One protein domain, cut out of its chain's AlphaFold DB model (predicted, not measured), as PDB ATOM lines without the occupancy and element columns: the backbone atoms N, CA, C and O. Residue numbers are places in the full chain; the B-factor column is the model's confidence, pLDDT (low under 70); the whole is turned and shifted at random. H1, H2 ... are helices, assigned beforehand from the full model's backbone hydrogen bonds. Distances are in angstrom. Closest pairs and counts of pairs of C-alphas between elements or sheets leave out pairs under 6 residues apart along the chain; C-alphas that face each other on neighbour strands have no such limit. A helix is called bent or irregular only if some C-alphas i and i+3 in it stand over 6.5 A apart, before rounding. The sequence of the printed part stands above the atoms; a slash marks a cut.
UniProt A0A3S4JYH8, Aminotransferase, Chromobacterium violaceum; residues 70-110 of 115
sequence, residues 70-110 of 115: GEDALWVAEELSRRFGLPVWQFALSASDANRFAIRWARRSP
ATOM      1  N   GLY A  70     -17.853  -4.841   3.716       90.12
ATOM      2  CA  GLY A  70     -17.900  -5.742   4.874       90.12
ATOM      3  C   GLY A  70     -19.104  -6.685   4.804       90.12
ATOM      4  O   GLY A  70     -20.017  -6.467   4.005       90.12
ATOM      5  N   GLU A  71     -19.118  -7.724   5.641       92.81
ATOM      6  CA  GLU A  71     -20.180  -8.746   5.666       92.81
ATOM      7  C   GLU A  71     -21.568  -8.156   5.963       92.81
ATOM      8  O   GLU A  71     -22.551  -8.543   5.330       92.81
ATOM      9  N   ASP A  72     -21.644  -7.142   6.830       94.00
ATOM     10  CA  ASP A  72     -22.903  -6.463   7.160       94.00
ATOM     11  C   ASP A  72     -23.576  -5.846   5.930       94.00
ATOM     12  O   ASP A  72     -24.799  -5.871   5.808       94.00
ATOM     13  N   ALA A  73     -22.799  -5.326   4.972       93.62
ATOM     14  CA  ALA A  73     -23.359  -4.738   3.758       93.62
ATOM     15  C   ALA A  73     -24.085  -5.785   2.896       93.62
ATOM     16  O   ALA A  73     -25.106  -5.465   2.283       93.62
ATOM     17  N   LEU A  74     -23.586  -7.027   2.872       94.88
ATOM     18  CA  LEU A  74     -24.224  -8.145   2.172       94.88
ATOM     19  C   LEU A  74     -25.517  -8.551   2.878       94.88
ATOM     20  O   LEU A  74     -26.572  -8.573   2.246       94.88
ATOM     21  N   TRP A  75     -25.449  -8.777   4.193       97.12
ATOM     22  CA  TRP A  75     -26.618  -9.144   4.993       97.12
ATOM     23  C   TRP A  75     -27.736  -8.097   4.876       97.12
ATOM     24  O   TRP A  75     -28.899  -8.436   4.645       97.12
ATOM     25  N   VAL A  76     -27.392  -6.805   4.961       97.44
ATOM     26  CA  VAL A  76     -28.368  -5.716   4.823       97.44
ATOM     27  C   VAL A  76     -28.967  -5.689   3.416       97.44
ATOM     28  O   VAL A  76     -30.178  -5.523   3.288       97.44
ATOM     29  N   ALA A  77     -28.176  -5.867   2.354       97.31
ATOM     30  CA  ALA A  77     -28.699  -5.878   0.985       97.31
ATOM     31  C   ALA A  77     -29.681  -7.041   0.735       97.31
ATOM     32  O   ALA A  77     -30.709  -6.854   0.075       97.31
ATOM     33  N   GLU A  78     -29.407  -8.223   1.293       97.31
ATOM     34  CA  GLU A  78     -30.312  -9.378   1.242       97.31
ATOM     35  C   GLU A  78     -31.613  -9.103   2.001       97.31
ATOM     36  O   GLU A  78     -32.708  -9.334   1.480       97.31
ATOM     37  N   GLU A  79     -31.513  -8.536   3.203       98.44
ATOM     38  CA  GLU A  79     -32.684  -8.216   4.014       98.44
ATOM     39  C   GLU A  79     -33.545  -7.114   3.381       98.44
ATOM     40  O   GLU A  79     -34.775  -7.202   3.397       98.44
ATOM     41  N   LEU A  80     -32.933  -6.098   2.762       98.50
ATOM     42  CA  LEU A  80     -33.653  -5.081   1.991       98.50
ATOM     43  C   LEU A  80     -34.380  -5.704   0.794       98.50
ATOM     44  O   LEU A  80     -35.550  -5.396   0.556       98.50
ATOM     45  N   SER A  81     -33.727  -6.631   0.089       98.31
ATOM     46  CA  SER A  81     -34.339  -7.359  -1.026       98.31
ATOM     47  C   SER A  81     -35.546  -8.172  -0.566       98.31
ATOM     48  O   SER A  81     -36.614  -8.093  -1.175       98.31
ATOM     49  N   ARG A  82     -35.426  -8.883   0.561       98.50
ATOM     50  CA  ARG A  82     -36.526  -9.648   1.160       98.50
ATOM     51  C   ARG A  82     -37.683  -8.754   1.622       98.50
ATOM     52  O   ARG A  82     -38.840  -9.123   1.439       98.50
ATOM     53  N   ARG A  83     -37.393  -7.604   2.244       98.56
ATOM     54  CA  ARG A  83     -38.409  -6.688   2.800       98.56
ATOM     55  C   ARG A  83     -39.160  -5.892   1.740       98.56
ATOM     56  O   ARG A  83     -40.363  -5.699   1.882       98.56
ATOM     57  N   PHE A  84     -38.455  -5.400   0.725       98.38
ATOM     58  CA  PHE A  84     -38.992  -4.422  -0.226       98.38
ATOM     59  C   PHE A  84     -39.166  -4.974  -1.649       98.38
ATOM     60  O   PHE A  84     -39.718  -4.282  -2.500       98.38
ATOM     61  N   GLY A  85     -38.727  -6.208  -1.924       98.19
ATOM     62  CA  GLY A  85     -39.000  -6.910  -3.183       98.19
ATOM     63  C   GLY A  85     -38.198  -6.429  -4.396       98.19
ATOM     64  O   GLY A  85     -38.549  -6.768  -5.525       98.19
ATOM     65  N   LEU A  86     -37.131  -5.648  -4.191       97.44
ATOM     66  CA  LEU A  86     -36.223  -5.208  -5.256       97.44
ATOM     67  C   LEU A  86     -34.903  -5.990  -5.200       97.44
ATOM     68  O   LEU A  86     -34.380  -6.193  -4.106       97.44
ATOM     69  N   PRO A  87     -34.339  -6.405  -6.350       95.25
ATOM     70  CA  PRO A  87     -33.229  -7.361  -6.382       95.25
ATOM     71  C   PRO A  87     -31.841  -6.747  -6.152       95.25
ATOM     72  O   PRO A  87     -30.883  -7.484  -5.945       95.25
ATOM     73  N   VAL A  88     -31.695  -5.422  -6.262       95.19
ATOM     74  CA  VAL A  88     -30.394  -4.741  -6.213       95.19
ATOM     75  C   VAL A  88     -30.513  -3.472  -5.383       95.19
ATOM     76  O   VAL A  88     -31.459  -2.701  -5.554       95.19
ATOM     77  N   TRP A  89     -29.522  -3.244  -4.521       97.25
ATOM     78  CA  TRP A  89     -29.475  -2.115  -3.595       97.25
ATOM     79  C   TRP A  89     -28.139  -1.389  -3.670       97.25
ATOM     80  O   TRP A  89     -27.092  -1.993  -3.894       97.25
ATOM     81  N   GLN A  90     -28.185  -0.080  -3.436       96.00
ATOM     82  CA  GLN A  90     -27.013   0.750  -3.195       96.00
ATOM     83  C   GLN A  90     -27.299   1.669  -2.009       96.00
ATOM     84  O   GLN A  90     -28.404   2.194  -1.872       96.00
ATOM     85  N   PHE A  91     -26.289   1.890  -1.172       95.88
ATOM     86  CA  PHE A  91     -26.376   2.801  -0.039       95.88
ATOM     87  C   PHE A  91     -26.032   4.238  -0.445       95.88
ATOM     88  O   PHE A  91     -25.202   4.486  -1.323       95.88
ATOM     89  N   ALA A  92     -26.666   5.196   0.222       97.25
ATOM     90  CA  ALA A  92     -26.362   6.617   0.130       97.25
ATOM     91  C   ALA A  92     -26.405   7.224   1.537       97.25
ATOM     92  O   ALA A  92     -27.098   6.710   2.411       97.25
ATOM     93  N   LEU A  93     -25.685   8.326   1.751       96.69
ATOM     94  CA  LEU A  93     -25.640   9.004   3.054       96.69
ATOM     95  C   LEU A  93     -26.933   9.766   3.379       96.69
ATOM     96  O   LEU A  93     -27.172  10.118   4.529       96.69
ATOM     97  N   SER A  94     -27.759  10.048   2.370       97.88
ATOM     98  CA  SER A  94     -29.024  10.758   2.526       97.88
ATOM     99  C   SER A  94     -30.037  10.328   1.465       97.88
ATOM    100  O   SER A  94     -29.666   9.898   0.368       97.88
ATOM    101  N   ALA A  95     -31.327  10.517   1.754       97.56
ATOM    102  CA  ALA A  95     -32.392  10.333   0.764       97.56
ATOM    103  C   ALA A  95     -32.221  11.277  -0.445       97.56
ATOM    104  O   ALA A  95     -32.487  10.896  -1.584       97.56
ATOM    105  N   SER A  96     -31.704  12.489  -0.217       98.19
ATOM    106  CA  SER A  96     -31.373  13.444  -1.280       98.19
ATOM    107  C   SER A  96     -30.335  12.889  -2.256       98.19
ATOM    108  O   SER A  96     -30.502  13.022  -3.469       98.19
ATOM    109  N   ASP A  97     -29.283  12.236  -1.760       98.25
ATOM    110  CA  ASP A  97     -28.264  11.633  -2.622       98.25
ATOM    111  C   ASP A  97     -28.778  10.378  -3.325       98.25
ATOM    112  O   ASP A  97     -28.537  10.226  -4.523       98.25
ATOM    113  N   ALA A  98     -29.569   9.543  -2.642       98.19
ATOM    114  CA  ALA A  98     -30.249   8.410  -3.271       98.19
ATOM    115  C   ALA A  98     -31.100   8.868  -4.471       98.19
ATOM    116  O   ALA A  98     -30.958   8.337  -5.576       98.19
ATOM    117  N   ASN A  99     -31.900   9.926  -4.296       98.19
ATOM    118  CA  ASN A  99     -32.706  10.515  -5.366       98.19
ATOM    119  C   ASN A  99     -31.842  11.058  -6.512       98.19
ATOM    120  O   ASN A  99     -32.125  10.804  -7.686       98.19
ATOM    121  N   ARG A 100     -30.754  11.776  -6.201       98.31
ATOM    122  CA  ARG A 100     -29.821  12.289  -7.221       98.31
ATOM    123  C   ARG A 100     -29.187  11.159  -8.030       98.31
ATOM    124  O   ARG A 100     -29.095  11.276  -9.254       98.31
ATOM    125  N   PHE A 101     -28.759  10.078  -7.381       97.62
ATOM    126  CA  PHE A 101     -28.159   8.924  -8.053       97.62
ATOM    127  C   PHE A 101     -29.177   8.191  -8.926       97.62
ATOM    128  O   PHE A 101     -28.894   7.962 -10.103       97.62
ATOM    129  N   ALA A 102     -30.379   7.934  -8.406       95.94
ATOM    130  CA  ALA A 102     -31.456   7.292  -9.153       95.94
ATOM    131  C   ALA A 102     -31.822   8.081 -10.423       95.94
ATOM    132  O   ALA A 102     -31.831   7.520 -11.519       95.94
ATOM    133  N   ILE A 103     -32.019   9.402 -10.314       96.81
ATOM    134  CA  ILE A 103     -32.294  10.273 -11.472       96.81
ATOM    135  C   ILE A 103     -31.136  10.230 -12.476       96.81
ATOM    136  O   ILE A 103     -31.353  10.178 -13.689       96.81
ATOM    137  N   ARG A 104     -29.887  10.248 -11.994       96.50
ATOM    138  CA  ARG A 104     -28.699  10.190 -12.854       96.50
ATOM    139  C   ARG A 104     -28.621   8.881 -13.638       96.50
ATOM    140  O   ARG A 104     -28.230   8.913 -14.804       96.50
ATOM    141  N   TRP A 105     -28.970   7.752 -13.028       94.75
ATOM    142  CA  TRP A 105     -29.012   6.455 -13.706       94.75
ATOM    143  C   TRP A 105     -30.185   6.341 -14.671       94.75
ATOM    144  O   TRP A 105     -29.988   5.892 -15.799       94.75
ATOM    145  N   ALA A 106     -31.366   6.822 -14.279       95.06
ATOM    146  CA  ALA A 106     -32.540   6.841 -15.144       95.06
ATOM    147  C   ALA A 106     -32.277   7.635 -16.436       95.06
ATOM    148  O   ALA A 106     -32.628   7.184 -17.516       95.06
ATOM    149  N   ARG A 107     -31.569   8.771 -16.350       95.06
ATOM    150  CA  ARG A 107     -31.185   9.582 -17.523       95.06
ATOM    151  C   ARG A 107     -30.160   8.922 -18.448       95.06
ATOM    152  O   ARG A 107     -30.022   9.351 -19.588       95.06
ATOM    153  N   ARG A 108     -29.383   7.958 -17.950       92.75
ATOM    154  CA  ARG A 108     -28.344   7.252 -18.724       92.75
ATOM    155  C   ARG A 108     -28.826   5.932 -19.298       92.75
ATOM    156  O   ARG A 108     -28.234   5.442 -20.252       92.75
ATOM    157  N   SER A 109     -29.856   5.359 -18.694       79.31
ATOM    158  CA  SER A 109     -30.461   4.130 -19.174       79.31
ATOM    159  C   SER A 109     -31.314   4.468 -20.399       79.31
ATOM    160  O   SER A 109     -32.095   5.420 -20.335       79.31
ATOM    161  N   PRO A 110     -31.185   3.738 -21.520       72.94
ATOM    162  CA  PRO A 110     -32.157   3.838 -22.600       72.94
ATOM    163  C   PRO A 110     -33.548   3.583 -22.021       72.94
ATOM    164  O   PRO A 110     -33.702   2.704 -21.169       72.94
TER     165      PRO A 110
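This is residues 70 to 110 of the 115 residues of the protein "Aminotransferase" of Chromobacterium violaceum (UniProt A0A3S4JYH8). Two separate helices, H1 and H2, lie at the two ends of an open, loose model, and the link of residues 85 to 94 bridges the gap between them. The helices do not pack on each other, and residues 103 to 110, the last turn of H2 and the tail after it, stick out free. The printed part has 41 residues with two named helices, H1 then H2, and no named strand; the class is all helix. It is loose, with a radius of gyration of the C-alphas of 11.8 A, and spans 30 by 22 by 17 A.

H1, residues 71 to 84, is the longest helix, with 14 residues. H2, residues 95 to 106, is apart from it: no C-alpha of the one is within 8 A of the other. The 10 residues between them make a short link. In H1 and H2 every O i to N i+4 pair is within hydrogen-bond range. Neither helix is bent or irregular.

H1 is 20.2 A from first to last C-alpha; it begins with C-alpha 71 at (-20.180, -8.746, 5.666) and ends with C-alpha 84 at (-38.992, -4.422, -0.226), so that x falls along it. H2 is 16.3 A from first to last C-alpha; z falls along it, from C-alpha 95 at (-32.392, 10.333, 0.764) to C-alpha 106 at (-32.540, 6.841, -15.144).

The two C-alphas farthest apart, those of Glu 71 and Pro 110, are 33.2 A apart. Residues 103 to 110, of which 103 to 106 belong to H2, stand free; without them the body spans 24 by 22 by 11 A. The printed part has no cut. Its mean pLDDT is 95.6, and no printed residue is under 70.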